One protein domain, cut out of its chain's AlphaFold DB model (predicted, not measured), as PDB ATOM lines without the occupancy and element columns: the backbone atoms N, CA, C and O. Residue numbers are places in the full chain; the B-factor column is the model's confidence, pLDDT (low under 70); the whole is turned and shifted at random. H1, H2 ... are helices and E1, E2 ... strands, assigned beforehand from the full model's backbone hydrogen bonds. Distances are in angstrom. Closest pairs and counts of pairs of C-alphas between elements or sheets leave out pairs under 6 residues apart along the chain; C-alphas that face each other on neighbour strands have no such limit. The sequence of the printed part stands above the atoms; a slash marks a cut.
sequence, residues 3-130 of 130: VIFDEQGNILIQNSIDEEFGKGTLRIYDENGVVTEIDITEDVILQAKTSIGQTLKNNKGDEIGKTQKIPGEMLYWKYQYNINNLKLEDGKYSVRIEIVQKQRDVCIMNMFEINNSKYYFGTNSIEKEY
ATOM      1  N   VAL A   3     111.965 131.205 128.604       84.31
ATOM      2  CA  VAL A   3     110.796 131.909 128.071       84.31
ATOM      3  C   VAL A   3     109.620 130.955 127.978       84.31
ATOM      4  O   VAL A   3     109.712 129.889 127.375       84.31
ATOM      5  N   ILE A   4     108.505 131.358 128.579       87.25
ATOM      6  CA  ILE A   4     107.270 130.587 128.637       87.25
ATOM      7  C   ILE A   4     106.192 131.363 127.886       87.25
ATOM      8  O   ILE A   4     105.984 132.552 128.127       87.25
ATOM      9  N   PHE A   5     105.501 130.663 126.992       87.50
ATOM     10  CA  PHE A   5     104.341 131.157 126.265       87.50
ATOM     11  C   PHE A   5     103.118 130.367 126.725       87.50
ATOM     12  O   PHE A   5     103.185 129.138 126.785       87.50
ATOM     13  N   ASP A   6     102.017 131.041 127.049       85.69
ATOM     14  CA  ASP A   6     100.776 130.373 127.447       85.69
ATOM     15  C   ASP A   6      99.595 130.695 126.522       85.69
ATOM     16  O   ASP A   6      99.583 131.686 125.797       85.69
ATOM     17  N   GLU A   7      98.562 129.855 126.564       84.06
ATOM     18  CA  GLU A   7      97.358 129.999 125.730       84.06
ATOM     19  C   GLU A   7      96.539 131.267 126.041       84.06
ATOM     20  O   GLU A   7      95.646 131.641 125.279       84.06
ATOM     21  N   GLN A   8      96.834 131.947 127.156       84.56
ATOM     22  CA  GLN A   8      96.204 133.210 127.551       84.56
ATOM     23  C   GLN A   8      96.923 134.422 126.937       84.56
ATOM     24  O   GLN A   8      96.523 135.563 127.183       84.56
ATOM     25  N   GLY A   9      97.966 134.193 126.133       83.69
ATOM     26  CA  GLY A   9      98.745 135.237 125.479       83.69
ATOM     27  C   GLY A   9      99.761 135.897 126.409       83.69
ATOM     28  O   GLY A   9     100.218 137.002 126.109       83.69
ATOM     29  N   ASN A  10     100.110 135.273 127.538       86.88
ATOM     30  CA  ASN A  10     101.233 135.730 128.347       86.88
ATOM     31  C   ASN A  10     102.549 135.222 127.753       86.88
ATOM     32  O   ASN A  10     102.708 134.048 127.422       86.88
ATOM     33  N   ILE A  11     103.511 136.131 127.689       88.50
ATOM     34  CA  ILE A  11     104.918 135.864 127.440       88.50
ATOM     35  C   ILE A  11     105.636 136.146 128.750       88.50
ATOM     36  O   ILE A  11     105.628 137.278 129.242       88.50
ATOM     37  N   LEU A  12     106.255 135.118 129.312       87.44
ATOM     38  CA  LEU A  12     107.037 135.225 130.526       87.44
ATOM     39  C   LEU A  12     108.506 134.988 130.224       87.44
ATOM     40  O   LEU A  12     108.861 133.938 129.707       87.44
ATOM     41  N   ILE A  13     109.350 135.950 130.583       87.00
ATOM     42  CA  ILE A  13     110.804 135.863 130.453       87.00
ATOM     43  C   ILE A  13     111.380 135.850 131.858       87.00
ATOM     44  O   ILE A  13     111.087 136.739 132.661       87.00
ATOM     45  N   GLN A  14     112.205 134.860 132.162       84.38
ATOM     46  CA  GLN A  14     112.858 134.762 133.456       84.38
ATOM     47  C   GLN A  14     114.325 134.392 133.312       84.38
ATOM     48  O   GLN A  14     114.718 133.580 132.469       84.38
ATOM     49  N   ASN A  15     115.141 134.998 134.166       80.88
ATOM     50  CA  ASN A  15     116.534 134.633 134.305       80.88
ATOM     51  C   ASN A  15     116.774 133.992 135.662       80.88
ATOM     52  O   ASN A  15     116.476 134.580 136.706       80.88
ATOM     53  N   SER A  16     117.353 132.799 135.605       72.62
ATOM     54  CA  SER A  16     117.672 131.979 136.768       72.62
ATOM     55  C   SER A  16     119.163 132.013 137.131       72.62
ATOM     56  O   SER A  16     119.598 131.355 138.074       72.62
ATOM     57  N   ILE A  17     119.958 132.772 136.370       71.31
ATOM     58  CA  ILE A  17     121.396 132.975 136.578       71.31
ATOM     59  C   ILE A  17     121.608 134.365 137.195       71.31
ATOM     60  O   ILE A  17     120.849 135.288 136.902       71.31
ATOM     61  N   ASP A  18     122.618 134.506 138.058       71.88
ATOM     62  CA  ASP A  18     123.046 135.768 138.689       71.88
ATOM     63  C   ASP A  18     123.676 136.723 137.658       71.88
ATOM     64  O   ASP A  18     124.881 136.962 137.637       71.88
ATOM     65  N   GLU A  19     122.849 137.210 136.734       73.50
ATOM     66  CA  GLU A  19     123.229 138.146 135.684       73.50
ATOM     67  C   GLU A  19     122.264 139.326 135.653       73.50
ATOM     68  O   GLU A  19     121.051 139.181 135.453       73.50
ATOM     69  N   GLU A  20     122.842 140.517 135.804       75.88
ATOM     70  CA  GLU A  20     122.134 141.781 135.658       75.88
ATOM     71  C   GLU A  20     121.485 141.906 134.282       75.88
ATOM     72  O   GLU A  20     122.089 141.628 133.240       75.88
ATOM     73  N   PHE A  21     120.229 142.345 134.302       81.56
ATOM     74  CA  PHE A  21     119.527 142.735 133.097       81.56
ATOM     75  C   PHE A  21     120.167 144.005 132.536       81.56
ATOM     76  O   PHE A  21     120.302 144.983 133.261       81.56
ATOM     77  N   GLY A  22     120.560 144.000 131.262       82.75
ATOM     78  CA  GLY A  22     121.056 145.204 130.596       82.75
ATOM     79  C   GLY A  22     119.921 145.966 129.918       82.75
ATOM     80  O   GLY A  22     119.514 147.038 130.356       82.75
ATOM     81  N   LYS A  23     119.417 145.410 128.817       87.75
ATOM     82  CA  LYS A  23     118.269 145.936 128.065       87.75
ATOM     83  C   LYS A  23     117.568 144.799 127.342       87.75
ATOM     84  O   LYS A  23     118.178 143.762 127.083       87.75
ATOM     85  N   GLY A  24     116.322 145.005 126.952       90.50
ATOM     86  CA  GLY A  24     115.625 144.047 126.117       90.50
ATOM     87  C   GLY A  24     114.655 144.713 125.167       90.50
ATOM     88  O   GLY A  24     114.227 145.838 125.395       90.50
ATOM     89  N   THR A  25     114.294 143.996 124.115       93.94
ATOM     90  CA  THR A  25     113.259 144.414 123.181       93.94
ATOM     91  C   THR A  25     112.392 143.214 122.830       93.94
ATOM     92  O   THR A  25     112.896 142.140 122.502       93.94
ATOM     93  N   LEU A  26     111.076 143.398 122.888       93.31
ATOM     94  CA  LEU A  26     110.088 142.446 122.393       93.31
ATOM     95  C   LEU A  26     109.431 143.037 121.150       93.31
ATOM     96  O   LEU A  26     108.855 144.122 121.202       93.31
ATOM     97  N   ARG A  27     109.490 142.308 120.039       95.75
ATOM     98  CA  ARG A  27     108.834 142.669 118.782       95.75
ATOM     99  C   ARG A  27     107.840 141.601 118.376       95.75
ATOM    100  O   ARG A  27     108.153 140.414 118.451       95.75
ATOM    101  N   ILE A  28     106.669 142.022 117.916       94.69
ATOM    102  CA  ILE A  28     105.692 141.138 117.274       94.69
ATOM    103  C   ILE A  28     105.585 141.534 115.811       94.69
ATOM    104  O   ILE A  28     105.529 142.723 115.496       94.69
ATOM    105  N   TYR A  29     105.548 140.534 114.940       95.50
ATOM    106  CA  TYR A  29     105.458 140.690 113.499       95.50
ATOM    107  C   TYR A  29     104.237 139.967 112.946       95.50
ATOM    108  O   TYR A  29     103.918 138.872 113.413       95.50
ATOM    109  N   ASP A  30     103.616 140.552 111.928       94.19
ATOM    110  CA  ASP A  30     102.682 139.899 111.012       94.19
ATOM    111  C   ASP A  30     103.376 139.652 109.654       94.19
ATOM    112  O   ASP A  30     104.604 139.721 109.541       94.19
ATOM    113  N   GLU A  31     102.605 139.350 108.608       91.31
ATOM    114  CA  GLU A  31     103.137 139.212 107.244       91.31
ATOM    115  C   GLU A  31     103.621 140.537 106.623       91.31
ATOM    116  O   GLU A  31     104.429 140.519 105.692       91.31
ATOM    117  N   ASN A  32     103.157 141.679 107.138       92.56
ATOM    118  CA  ASN A  32     103.441 143.014 106.614       92.56
ATOM    119  C   ASN A  32     104.642 143.680 107.306       92.56
ATOM    120  O   ASN A  32     105.219 144.622 106.759       92.56
ATOM    121  N   GLY A  33     105.041 143.206 108.488       91.00
ATOM    122  CA  GLY A  33     106.208 143.693 109.214       91.00
ATOM    123  C   GLY A  33     105.983 143.783 110.719       91.00
ATOM    124  O   GLY A  33     105.350 142.925 111.322       91.00
ATOM    125  N   VAL A  34     106.582 144.795 111.354       94.38
ATOM    126  CA  VAL A  34     106.487 145.002 112.808       94.38
ATOM    127  C   VAL A  34     105.096 145.526 113.160       94.38
ATOM    128  O   VAL A  34     104.717 146.617 112.742       94.38
ATOM    129  N   VAL A  35     104.373 144.775 113.987       93.88
ATOM    130  CA  VAL A  35     103.085 145.177 114.568       93.88
ATOM    131  C   VAL A  35     103.298 145.961 115.858       93.88
ATOM    132  O   VAL A  35     102.606 146.942 116.123       93.88
ATOM    133  N   THR A  36     104.260 145.534 116.677       93.44
ATOM    134  CA  THR A  36     104.642 146.257 117.890       93.44
ATOM    135  C   THR A  36     106.107 146.049 118.232       93.44
ATOM    136  O   THR A  36     106.691 145.008 117.920       93.44
ATOM    137  N   GLU A  37     106.671 147.036 118.916       94.12
ATOM    138  CA  GLU A  37     108.000 147.013 119.504       94.12
ATOM    139  C   GLU A  37     107.918 147.589 120.916       94.12
ATOM    140  O   GLU A  37     107.322 148.644 121.139       94.12
ATOM    141  N   ILE A  38     108.474 146.854 121.873       90.81
ATOM    142  CA  ILE A  38     108.415 147.182 123.292       90.81
ATOM    143  C   ILE A  38     109.819 147.097 123.847       90.81
ATOM    144  O   ILE A  38     110.413 146.015 123.881       90.81
ATOM    145  N   ASP A  39     110.313 148.232 124.320       89.31
ATOM    146  CA  ASP A  39     111.546 148.282 125.083       89.31
ATOM    147  C   ASP A  39     111.295 147.771 126.500       89.31
ATOM    148  O   ASP A  39     110.387 148.210 127.208       89.31
ATOM    149  N   ILE A  40     112.117 146.809 126.900       86.88
ATOM    150  CA  ILE A  40     112.151 146.241 128.236       86.88
ATOM    151  C   ILE A  40     113.312 146.917 128.960       86.88
ATOM    152  O   ILE A  40     114.486 146.703 128.645       86.88
ATOM    153  N   THR A  41     112.961 147.751 129.925       81.00
ATOM    154  CA  THR A  41     113.876 148.514 130.774       81.00
ATOM    155  C   THR A  41     113.850 147.975 132.205       81.00
ATOM    156  O   THR A  41     112.947 147.232 132.589       81.00
ATOM    157  N   GLU A  42     114.844 148.322 133.024       75.19
ATOM    158  CA  GLU A  42     114.936 147.816 134.404       75.19
ATOM    159  C   GLU A  42     113.700 148.135 135.267       75.19
ATOM    160  O   GLU A  42     113.382 147.368 136.175       75.19
ATOM    161  N   ASP A  43     112.976 149.226 134.993       71.19
ATOM    162  CA  ASP A  43     111.795 149.640 135.762       71.19
ATOM    163  C   ASP A  43     110.574 148.730 135.573       71.19
ATOM    164  O   ASP A  43     109.712 148.675 136.451       71.19
ATOM    165  N   VAL A  44     110.515 147.975 134.472       70.75
ATOM    166  CA  VAL A  44     109.431 147.019 134.187       70.75
ATOM    167  C   VAL A  44     109.800 145.579 134.547       70.75
ATOM    168  O   VAL A  44     109.077 144.642 134.204       70.75
ATOM    169  N   ILE A  45     110.913 145.385 135.258       76.19
ATOM    170  CA  ILE A  45     111.437 144.073 135.632       76.19
ATOM    171  C   ILE A  45     111.283 143.824 137.128       76.19
ATOM    172  O   ILE A  45     111.624 144.646 137.975       76.19
ATOM    173  N   LEU A  46     110.808 142.627 137.466       71.50
ATOM    174  CA  LEU A  46     110.777 142.139 138.840       71.50
ATOM    175  C   LEU A  46     112.138 141.542 139.182       71.50
ATOM    176  O   LEU A  46     112.477 140.470 138.684       71.50
ATOM    177  N   GLN A  47     112.896 142.198 140.056       67.81
ATOM    178  CA  GLN A  47     114.145 141.647 140.581       67.81
ATOM    179  C   GLN A  47     113.870 140.753 141.785       67.81
ATOM    180  O   GLN A  47     113.150 141.123 142.712       67.81
ATOM    181  N   ALA A  48     114.495 139.589 141.845       60.53
ATOM    182  CA  ALA A  48     114.355 138.706 142.989       60.53
ATOM    183  C   ALA A  48     115.206 139.200 144.172       60.53
ATOM    184  O   ALA A  48     116.309 138.716 144.422       60.53
ATOM    185  N   LYS A  49     114.687 140.157 144.952       54.69
ATOM    186  CA  LYS A  49     115.291 140.484 146.252       54.69
ATOM    187  C   LYS A  49     115.133 139.300 147.208       54.69
ATOM    188  O   LYS A  49     114.153 138.560 147.163       54.69
ATOM    189  N   THR A  50     116.113 139.125 148.087       47.62
ATOM    190  CA  THR A  50     116.276 137.984 149.003       47.62
ATOM    191  C   THR A  50     115.111 137.740 149.961       47.62
ATOM    192  O   THR A  50     115.104 136.709 150.627       47.62
ATOM    193  N   SER A  51     114.111 138.614 150.045       47.47
ATOM    194  CA  SER A  51     112.870 138.357 150.772       47.47
ATOM    195  C   SER A  51     111.754 139.293 150.309       47.47
ATOM    196  O   SER A  51     111.993 140.465 150.029       47.47
ATOM    197  N   ILE A  52     110.532 138.756 150.385       52.75
ATOM    198  CA  ILE A  52     109.226 139.414 150.240       52.75
ATOM    199  C   ILE A  52     108.822 139.648 148.777       52.75
ATOM    200  O   ILE A  52     109.514 140.311 148.010       52.75
ATOM    201  N   GLY A  53     107.693 139.044 148.393       54.72
ATOM    202  CA  GLY A  53     107.157 139.101 147.038       54.72
ATOM    203  C   GLY A  53     107.037 140.532 146.517       54.72
ATOM    204  O   GLY A  53     106.677 141.450 147.254       54.72
ATOM    205  N   GLN A  54     107.357 140.713 145.242       58.44
ATOM    206  CA  GLN A  54     107.286 142.008 144.583       58.44
ATOM    207  C   GLN A  54     106.018 142.102 143.750       58.44
ATOM    208  O   GLN A  54     105.629 141.152 143.072       58.44
ATOM    209  N   THR A  55     105.392 143.272 143.811       61.38
ATOM    210  CA  THR A  55     104.287 143.668 142.942       61.38
ATOM    211  C   THR A  55     104.789 144.829 142.092       61.38
ATOM    212  O   THR A  55     105.097 145.888 142.639       61.38
ATOM    213  N   LEU A  56     104.911 144.627 140.782       59.19
ATOM    214  CA  LEU A  56     105.232 145.689 139.834       59.19
ATOM    215  C   LEU A  56     103.979 146.511 139.576       59.19
ATOM    216  O   LEU A  56     102.901 145.957 139.337       59.19
ATOM    217  N   LYS A  57     104.150 147.828 139.564       58.59
ATOM    218  CA  LYS A  57     103.135 148.767 139.109       58.59
ATOM    219  C   LYS A  57     103.700 149.596 137.967       58.59
ATOM    220  O   LYS A  57     104.854 150.002 138.040       58.59
ATOM    221  N   ASN A  58     102.906 149.846 136.932       52.25
ATOM    222  CA  ASN A  58     103.297 150.777 135.875       52.25
ATOM    223  C   ASN A  58     103.342 152.227 136.411       52.25
ATOM    224  O   ASN A  58     102.905 152.515 137.528       52.25
ATOM    225  N   ASN A  59     103.783 153.173 135.578       47.81
ATOM    226  CA  ASN A  59     103.822 154.607 135.911       47.81
ATOM    227  C   ASN A  59     102.441 155.233 136.204       47.81
ATOM    228  O   ASN A  59     102.362 156.374 136.653       47.81
ATOM    229  N   LYS A  60     101.348 154.503 135.949       56.38
ATOM    230  CA  LYS A  60      99.967 154.886 136.276       56.38
ATOM    231  C   LYS A  60      99.478 154.263 137.592       56.38
ATOM    232  O   LYS A  60      98.387 154.591 138.046       56.38
ATOM    233  N   GLY A  61     100.286 153.411 138.226       55.28
ATOM    234  CA  GLY A  61      99.965 152.712 139.468       55.28
ATOM    235  C   GLY A  61      99.234 151.377 139.289       55.28
ATOM    236  O   GLY A  61      98.933 150.739 140.303       55.28
ATOM    237  N   ASP A  62      98.975 150.936 138.054       57.53
ATOM    238  CA  ASP A  62      98.320 149.652 137.775       57.53
ATOM    239  C   ASP A  62      99.288 148.507 138.036       57.53
ATOM    240  O   ASP A  62     100.432 148.548 137.587       57.53
ATOM    241  N   GLU A  63      98.824 147.468 138.725       67.75
ATOM    242  CA  GLU A  63      99.599 146.247 138.916       67.75
ATOM    243  C   GLU A  63      99.816 145.535 137.573       67.75
ATOM    244  O   GLU A  63      98.856 145.124 136.926       67.75
ATOM    245  N   ILE A  64     101.078 145.377 137.170       63.19
ATOM    246  CA  ILE A  64     101.460 144.718 135.908       63.19
ATOM    247  C   ILE A  64     102.168 143.376 136.122       63.19
ATOM    248  O   ILE A  64     102.447 142.669 135.159       63.19
ATOM    249  N   GLY A  65     102.450 142.996 137.370       59.41
ATOM    250  CA  GLY A  65     103.021 141.688 137.661       59.41
ATOM    251  C   GLY A  65     103.265 141.438 139.142       59.41
ATOM    252  O   GLY A  65     103.489 142.363 139.922       59.41
ATOM    253  N   LYS A  66     103.264 140.159 139.524       62.97
ATOM    254  CA  LYS A  66     103.659 139.685 140.852       62.97
ATOM    255  C   LYS A  66     104.723 138.601 140.726       62.97
ATOM    256  O   LYS A  66     104.617 137.704 139.887       62.97
ATOM    257  N   THR A  67     105.738 138.655 141.582       57.47
ATOM    258  CA  THR A  67     106.662 137.535 141.781       57.47
ATOM    259  C   THR A  67     106.778 137.202 143.259       57.47
ATOM    260  O   THR A  67     106.892 138.088 144.108       57.47
ATOM    261  N   GLN A  68     106.755 135.912 143.566       58.28
ATOM    262  CA  GLN A  68     107.063 135.378 144.880       58.28
ATOM    263  C   GLN A  68     108.189 134.373 144.685       58.28
ATOM    264  O   GLN A  68     108.022 133.400 143.957       58.28
ATOM    265  N   LYS A  69     109.339 134.620 145.315       54.88
ATOM    266  CA  LYS A  69     110.454 133.675 145.283       54.88
ATOM    267  C   LYS A  69     110.044 132.416 146.047       54.88
ATOM    268  O   LYS A  69     109.807 132.490 147.256       54.88
ATOM    269  N   ILE A  70     109.940 131.285 145.353       57.56
ATOM    270  CA  ILE A  70     109.732 129.983 145.987       57.56
ATOM    271  C   ILE A  70     111.071 129.569 146.629       57.56
ATOM    272  O   ILE A  70     112.123 129.730 146.003       57.56
ATOM    273  N   PRO A  71     111.098 129.083 147.886       50.84
ATOM    274  CA  PRO A  71     112.335 128.619 148.510       50.84
ATOM    275  C   PRO A  71     113.022 127.547 147.648       50.84
ATOM    276  O   PRO A  71     112.427 126.513 147.368       50.84
ATOM    277  N   GLY A  72     114.268 127.800 147.236       54.09
ATOM    278  CA  GLY A  72     115.053 126.905 146.369       54.09
ATOM    279  C   GLY A  72     115.119 127.319 144.895       54.09
ATOM    280  O   GLY A  72     115.969 126.811 144.172       54.09
ATOM    281  N   GLU A  73     114.302 128.276 144.455       57.91
ATOM    282  CA  GLU A  73     114.349 128.805 143.091       57.91
ATOM    283  C   GLU A  73     115.362 129.963 143.012       57.91
ATOM    284  O   GLU A  73     115.216 131.004 143.668       57.91
ATOM    285  N   MET A  74     116.433 129.778 142.234       60.81
ATOM    286  CA  MET A  74     117.310 130.878 141.836       60.81
ATOM    287  C   MET A  74     116.606 131.636 140.716       60.81
ATOM    288  O   MET A  74     116.802 131.330 139.557       60.81
ATOM    289  N   LEU A  75     115.743 132.585 141.068       65.75
ATOM    290  CA  LEU A  75     115.257 133.611 140.150       65.75
ATOM    291  C   LEU A  75     116.090 134.865 140.411       65.75
ATOM    292  O   LEU A  75     116.310 135.180 141.582       65.75
ATOM    293  N   TYR A  76     116.554 135.551 139.367       74.62
ATOM    294  CA  TYR A  76     117.302 136.808 139.476       74.62
ATOM    295  C   TYR A  76     116.476 137.989 138.966       74.62
ATOM    296  O   TYR A  76     116.298 138.982 139.676       74.62
ATOM    297  N   TRP A  77     115.851 137.834 137.798       81.56
ATOM    298  CA  TRP A  77     114.851 138.775 137.310       81.56
ATOM    299  C   TRP A  77     113.758 138.106 136.472       81.56
ATOM    300  O   TRP A  77     113.942 137.010 135.939       81.56
ATOM    301  N   LYS A  78     112.601 138.770 136.375       83.88
ATOM    302  CA  LYS A  78     111.415 138.308 135.646       83.88
ATOM    303  C   LYS A  78     110.718 139.470 134.939       83.88
ATOM    304  O   LYS A  78     110.509 140.522 135.538       83.88
ATOM    305  N   TYR A  79     110.300 139.244 133.700       84.88
ATOM    306  CA  TYR A  79     109.462 140.142 132.911       84.88
ATOM    307  C   TYR A  79     108.231 139.387 132.403       84.88
ATOM    308  O   TYR A  79     108.318 138.213 132.040       84.88
ATOM    309  N   GLN A  80     107.080 140.057 132.382       86.75
ATOM    310  CA  GLN A  80     105.834 139.503 131.866       86.75
ATOM    311  C   GLN A  80     105.191 140.496 130.908       86.75
ATOM    312  O   GLN A  80     105.019 141.668 131.234       86.75
ATOM    313  N   TYR A  81     104.779 139.997 129.749       87.06
ATOM    314  CA  TYR A  81     104.016 140.751 128.771       87.06
ATOM    315  C   TYR A  81     102.755 139.986 128.383       87.06
ATOM    316  O   TYR A  81     102.813 138.780 128.164       87.06
ATOM    317  N   ASN A  82     101.619 140.674 128.285       88.56
ATOM    318  CA  ASN A  82     100.371 140.073 127.827       88.56
ATOM    319  C   ASN A  82      99.989 140.641 126.453       88.56
ATOM    320  O   ASN A  82      99.725 141.837 126.316       88.56
ATOM    321  N   ILE A  83      99.953 139.772 125.441       88.88
ATOM    322  CA  ILE A  83      99.692 140.135 124.041       88.88
ATOM    323  C   ILE A  83      98.269 140.678 123.851       88.88
ATOM    324  O   ILE A  83      98.057 141.507 122.966       88.88
ATOM    325  N   ASN A  84      97.306 140.325 124.714       85.75
ATOM    326  CA  ASN A  84      95.929 140.832 124.610       85.75
ATOM    327  C   ASN A  84      95.844 142.357 124.687       85.75
ATOM    328  O   ASN A  84      94.887 142.942 124.180       85.75
ATOM    329  N   ASN A  85      96.854 143.013 125.265       82.50
ATOM    330  CA  ASN A  85      96.948 144.470 125.291       82.50
ATOM    331  C   ASN A  85      96.967 145.093 123.883       82.50
ATOM    332  O   ASN A  85      96.598 146.256 123.733       82.50
ATOM    333  N   LEU A  86      97.359 144.329 122.857       86.12
ATOM    334  CA  LEU A  86      97.447 144.780 121.467       86.12
ATOM    335  C   LEU A  86      96.152 144.600 120.672       86.12
ATOM    336  O   LEU A  86      96.027 145.211 119.618       86.12
ATOM    337  N   LYS A  87      95.200 143.788 121.158       87.75
ATOM    338  CA  LYS A  87      93.938 143.479 120.454       87.75
ATOM    339  C   LYS A  87      94.157 143.064 118.988       87.75
ATOM    340  O   LYS A  87      93.517 143.602 118.089       87.75
ATOM    341  N   LEU A  88      95.093 142.142 118.770       90.19
ATOM    342  CA  LEU A  88      95.419 141.606 117.447       90.19
ATOM    343  C   LEU A  88      94.227 140.847 116.845       90.19
ATOM    344  O   LEU A  88      93.458 140.219 117.576       90.19
ATOM    345  N   GLU A  89      94.094 140.893 115.521       92.00
ATOM    346  CA  GLU A  89      93.098 140.109 114.784       92.00
ATOM    347  C   GLU A  89      93.531 138.642 114.650       92.00
ATOM    348  O   GLU A  89      94.713 138.312 114.796       92.00
ATOM    349  N   ASP A  90      92.574 137.764 114.346       93.31
ATOM    350  CA  ASP A  90      92.857 136.368 114.012       93.31
ATOM    351  C   ASP A  90      93.833 136.300 112.825       93.31
ATOM    352  O   ASP A  90      93.649 136.959 111.801       93.31
ATOM    353  N   GLY A  91      94.894 135.508 112.961       93.94
ATOM    354  CA  GLY A  91      95.991 135.505 112.001       93.94
ATOM    355  C   GLY A  91      97.270 134.885 112.541       93.94
ATOM    356  O   GLY A  91      97.329 134.400 113.673       93.94
ATOM    357  N   LYS A  92      98.311 134.887 111.707       94.88
ATOM    358  CA  LYS A  92      99.630 134.340 112.040       94.88
ATOM    359  C   LYS A  92     100.602 135.458 112.351       94.88
ATOM    360  O   LYS A  92     100.725 136.413 111.591       94.88
ATOM    361  N   TYR A  93     101.342 135.265 113.427       95.12
ATOM    362  CA  TYR A  93     102.298 136.225 113.933       95.12
ATOM    363  C   TYR A  93     103.590 135.524 114.340       95.12
ATOM    364  O   TYR A  93     103.658 134.305 114.522       95.12
ATOM    365  N   SER A  94     104.635 136.316 114.526       93.38
ATOM    366  CA  SER A  94     105.844 135.868 115.203       93.38
ATOM    367  C   SER A  94     106.248 136.860 116.274       93.38
ATOM    368  O   SER A  94     106.003 138.056 116.158       93.38
ATOM    369  N   VAL A  95     106.863 136.356 117.333       92.88
ATOM    370  CA  VAL A  95     107.456 137.157 118.391       92.88
ATOM    371  C   VAL A  95     108.962 136.952 118.387       92.88
ATOM    372  O   VAL A  95     109.448 135.824 118.293       92.88
ATOM    373  N   ARG A  96     109.695 138.057 118.488       93.81
ATOM    374  CA  ARG A  96     111.144 138.097 118.652       93.81
ATOM    375  C   ARG A  96     111.473 138.845 119.930       93.81
ATOM    376  O   ARG A  96     111.041 139.975 120.120       93.81
ATOM    377  N   ILE A  97     112.249 138.206 120.782       92.19
ATOM    378  CA  ILE A  97     112.689 138.724 122.066       92.19
ATOM    379  C   ILE A  97     114.208 138.800 121.999       92.19
ATOM    380  O   ILE A  97     114.863 137.784 121.784       92.19
ATOM    381  N   GLU A  98     114.759 139.990 122.166       92.44
ATOM    382  CA  GLU A  98     116.199 140.225 122.245       92.44
ATOM    383  C   GLU A  98     116.515 140.740 123.643       92.44
ATOM    384  O   GLU A  98     115.955 141.748 124.059       92.44
ATOM    385  N   ILE A  99     117.386 140.055 124.377       89.25
ATOM    386  CA  ILE A  99     117.840 140.457 125.709       89.25
ATOM    387  C   ILE A  99     119.353 140.605 125.659       89.25
ATOM    388  O   ILE A  99     120.061 139.651 125.358       89.25
ATOM    389  N   VAL A 100     119.840 141.797 125.980       87.19
ATOM    390  CA  VAL A 100     121.263 142.110 126.106       87.19
ATOM    391  C   VAL A 100     121.612 142.110 127.584       87.19
ATOM    392  O   VAL A 100     121.050 142.878 128.375       87.19
ATOM    393  N   GLN A 101     122.542 141.242 127.959       81.50
ATOM    394  CA  GLN A 101     123.082 141.124 129.309       81.50
ATOM    395  C   GLN A 101     124.557 141.540 129.300       81.50
ATOM    396  O   GLN A 101     125.169 141.700 128.249       81.50
ATOM    397  N   LYS A 102     125.164 141.721 130.479       76.25
ATOM    398  CA  LYS A 102     126.567 142.177 130.579       76.25
ATOM    399  C   LYS A 102     127.574 141.286 129.838       76.25
ATOM    400  O   LYS A 102     128.621 141.792 129.443       76.25
ATOM    401  N   GLN A 103     127.300 139.986 129.711       75.06
ATOM    402  CA  GLN A 103     128.248 139.002 129.167       75.06
ATOM    403  C   GLN A 103     127.721 138.205 127.968       75.06
ATOM    404  O   GLN A 103     128.506 137.483 127.360       75.06
ATOM    405  N   ARG A 104     126.431 138.322 127.629       81.88
ATOM    406  CA  ARG A 104     125.806 137.586 126.525       81.88
ATOM    407  C   ARG A 104     124.587 138.311 125.981       81.88
ATOM    408  O   ARG A 104     123.885 138.994 126.732       81.88
ATOM    409  N   ASP A 105     124.292 138.043 124.719       85.38
ATOM    410  CA  ASP A 105     123.045 138.450 124.082       85.38
ATOM    411  C   ASP A 105     122.204 137.214 123.763       85.38
ATOM    412  O   ASP A 105     122.694 136.236 123.197       85.38
ATOM    413  N   VAL A 106     120.921 137.260 124.115       86.25
ATOM    414  CA  VAL A 106     119.975 136.165 123.898       86.25
ATOM    415  C   VAL A 106     118.884 136.624 122.943       86.25
ATOM    416  O   VAL A 106     118.189 137.607 123.200       86.25
ATOM    417  N   CYS A 107     118.704 135.894 121.844       89.12
ATOM    418  CA  CYS A 107     117.614 136.101 120.899       89.12
ATOM    419  C   CYS A 107     116.696 134.878 120.892       89.12
ATOM    420  O   CYS A 107     117.126 133.782 120.533       89.12
ATOM    421  N   ILE A 108     115.422 135.084 121.223       90.06
ATOM    422  CA  ILE A 108     114.384 134.051 121.225       90.06
ATOM    423  C   ILE A 108     113.313 134.412 120.210       90.06
ATOM    424  O   ILE A 108     112.801 135.530 120.194       90.06
ATOM    425  N   MET A 109     112.960 133.452 119.361       90.62
ATOM    426  CA  MET A 109     111.887 133.598 118.381       90.62
ATOM    427  C   MET A 109     110.856 132.488 118.532       90.62
ATOM    428  O   MET A 109     111.220 131.317 118.653       90.62
ATOM    429  N   ASN A 110     109.575 132.850 118.478       91.81
ATOM    430  CA  ASN A 110     108.468 131.897 118.428       91.81
ATOM    431  C   ASN A 110     107.392 132.385 117.443       91.81
ATOM    432  O   ASN A 110     107.224 133.585 117.239       91.81
ATOM    433  N   MET A 111     106.682 131.461 116.807       92.00
ATOM    434  CA  MET A 111     105.532 131.759 115.951       92.00
ATOM    435  C   MET A 111     104.250 131.464 116.719       92.00
ATOM    436  O   MET A 111     104.195 130.500 117.478       92.00
ATOM    437  N   PHE A 112     103.208 132.258 116.508       92.69
ATOM    438  CA  PHE A 112     101.903 131.981 117.094       92.69
ATOM    439  C   PHE A 112     100.769 132.306 116.132       92.69
ATOM    440  O   PHE A 112     100.887 133.171 115.268       92.69
ATOM    441  N   GLU A 113      99.663 131.592 116.285       93.75
ATOM    442  CA  GLU A 113      98.426 131.840 115.554       93.75
ATOM    443  C   GLU A 113      97.336 132.267 116.536       93.75
ATOM    444  O   GLU A 113      97.211 131.695 117.622       93.75
ATOM    445  N   ILE A 114      96.563 133.279 116.155       93.00
ATOM    446  CA  ILE A 114      95.337 133.669 116.843       93.00
ATOM    447  C   ILE A 114      94.170 133.114 116.038       93.00
ATOM    448  O   ILE A 114      94.026 133.418 114.855       93.00
ATOM    449  N   ASN A 115      93.348 132.290 116.679       91.31
ATOM    450  CA  ASN A 115      92.162 131.712 116.062       91.31
ATOM    451  C   ASN A 115      91.029 131.676 117.088       91.31
ATOM    452  O   ASN A 115      91.190 131.107 118.172       91.31
ATOM    453  N   ASN A 116      89.894 132.299 116.767       87.50
ATOM    454  CA  ASN A 116      88.769 132.481 117.683       87.50
ATOM    455  C   ASN A 116      89.208 133.107 119.021       87.50
ATOM    456  O   ASN A 116      88.813 132.640 120.095       87.50
ATOM    457  N   SER A 117      90.067 134.134 118.957       80.75
ATOM    458  CA  SER A 117      90.622 134.823 120.135       80.75
ATOM    459  C   SER A 117      91.430 133.936 121.100       80.75
ATOM    460  O   SER A 117      91.620 134.302 122.262       80.75
ATOM    461  N   LYS A 118      91.908 132.773 120.646       85.75
ATOM    462  CA  LYS A 118      92.830 131.904 121.393       85.75
ATOM    463  C   LYS A 118      94.210 131.922 120.756       85.75
ATOM    464  O   LYS A 118      94.310 131.933 119.530       85.75
ATOM    465  N   TYR A 119      95.248 131.881 121.589       88.94
ATOM    466  CA  TYR A 119      96.638 131.869 121.140       88.94
ATOM    467  C   TYR A 119      97.173 130.446 121.067       88.94
ATOM    468  O   TYR A 119      97.099 129.689 122.034       88.94
ATOM    469  N   TYR A 120      97.775 130.121 119.931       89.62
ATOM    470  CA  TYR A 120      98.424 128.846 119.672       89.62
ATOM    471  C   TYR A 120      99.895 129.101 119.372       89.62
ATOM    472  O   TYR A 120     100.249 129.494 118.261       89.62
ATOM    473  N   PHE A 121     100.751 128.912 120.373       88.75
ATOM    474  CA  PHE A 121     102.194 129.089 120.227       88.75
ATOM    475  C   PHE A 121     102.853 127.840 119.650       88.75
ATOM    476  O   PHE A 121     102.463 126.708 119.946       88.75
ATOM    477  N   GLY A 122     103.893 128.051 118.848       83.88
ATOM    478  CA  GLY A 122     104.769 126.987 118.399       83.88
ATOM    479  C   GLY A 122     105.446 126.307 119.589       83.88
ATOM    480  O   GLY A 122     105.949 126.961 120.503       83.88
ATOM    481  N   THR A 123     105.497 124.977 119.554       71.56
ATOM    482  CA  THR A 123     106.154 124.160 120.588       71.56
ATOM    483  C   THR A 123     107.676 124.303 120.599       71.56
ATOM    484  O   THR A 123     108.304 123.973 121.599       71.56
ATOM    485  N   ASN A 124     108.265 124.814 119.513       61.75
ATOM    486  CA  ASN A 124     109.700 125.047 119.389       61.75
ATOM    487  C   ASN A 124     109.981 126.549 119.309       61.75
ATOM    488  O   ASN A 124     109.554 127.210 118.361       61.75
ATOM    489  N   SER A 125     110.752 127.066 120.263       64.31
ATOM    490  CA  SER A 125     111.390 128.376 120.160       64.31
ATOM    491  C   SER A 125     112.817 128.228 119.643       64.31
ATOM    492  O   SER A 125     113.533 127.304 120.028       64.31
ATOM    493  N   ILE A 126     113.244 129.144 118.778       70.88
ATOM    494  CA  ILE A 126     114.639 129.214 118.337       70.88
ATOM    495  C   ILE A 126     115.368 130.152 119.291       70.88
ATOM    496  O   ILE A 126     115.054 131.341 119.326       70.88
ATOM    497  N   GLU A 127     116.330 129.615 120.034       71.25
ATOM    498  CA  GLU A 127     117.239 130.378 120.888       71.25
ATOM    499  C   GLU A 127     118.608 130.487 120.207       71.25
ATOM    500  O   GLU A 127     119.154 129.499 119.707       71.25
ATOM    501  N   LYS A 128     119.147 131.704 120.150       71.62
ATOM    502  CA  LYS A 128     120.537 131.968 119.776       71.62
ATOM    503  C   LYS A 128     121.190 132.799 120.867       71.62
ATOM    504  O   LYS A 128     120.696 133.883 121.178       71.62
ATOM    505  N   GLU A 129     122.296 132.290 121.386       70.62
ATOM    506  CA  GLU A 129     123.208 133.016 122.264       70.62
ATOM    507  C   GLU A 129     124.418 133.482 121.441       70.62
ATOM    508  O   GLU A 129     124.919 132.726 120.599       70.62
ATOM    509  N   TYR A 130     124.845 134.727 121.657       61.56
ATOM    510  CA  TYR A 130     125.985 135.362 120.988       61.56
ATOM    511  C   TYR A 130     127.047 135.803 121.991       61.56
ATOM    512  O   TYR A 130     126.656 136.280 123.085       61.56
TER     513      TYR A 130
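This is residues 3 to 130 of the 130 residues of an uncharacterized protein of Roseburia sp. OM04-10AA (UniProt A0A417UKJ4). Look for a sandwich, two sheets face to face with their strands at only 14 degrees: a large, twisted sheet of E3, E4, E8, E9, E10 and E11, and a small sheet of E1, E2 and E7. A separate hairpin, E5 and E6, sits beside E7, away from the large sheet. The printed part has 128 residues, mostly strand, in the order E1 to E7, the short helix H1, then E8 to E11; its neighbour strands are antiparallel. It is compact, with a radius of gyration of the C-alphas of 15.0 A and spans of 43 by 35 by 27 A.

Start with the hairpin of E1, residues 3 to 5, and E2, residues 10 to 15, where N 4 and O 12 are 2.8 A apart. On the other side of E2 is E7, residues 77 to 82, with N 11 and O 81 at 2.8 A. Next find the hairpin of E3, residues 21 to 29, and E4, residues 34 to 40, with N 26 and O 38 at 2.9 A. E5, residues 54 to 57, and E6, residues 63 to 67, form a hairpin with N 56 and O 65 at 2.8 A; the closest C-alphas of E6 and E7 are those of Gly 65 and Gln 80, 6.8 A. H1, residues 83 to 86, only grazes the large sheet; it is too short for any O i to N i+4 pair, and its one O i to N i+3 pair is within range. E8, residues 91 to 101, pairs with E3, N 25 and O 98 being 2.8 A apart, and with E9, residues 105 to 115, N 97 and O 108 being 2.8 A apart. On the other side of E9 are E10, residues 118 to 121, with N 113 and O 120 at 2.9 A, and E11, residues 126 to 129, with N 107 and O 128 at 2.9 A. E8, E9 and E10 make a meander, each strand the antiparallel neighbour of the one before.

Find C-alpha 3 at (110.796, 131.909, 128.071), where E1 begins. E2 runs 16.5 A, E3 24.2 A, E4 16.5 A and E7 17.4 A. E8 begins at C-alpha 91, (95.991, 135.505, 112.001), and runs 32.6 A, as does E9; E11 ends at C-alpha 129, (123.208, 133.016, 122.264).

The two C-alphas farthest apart are those of Asn 32 and Ser 51, 45.4 A. The printed part has no cut, and its long link is E4 to E5, 13 residues. Look for pLDDT under 70 at residues 47 to 75, 124 to 125 and 130.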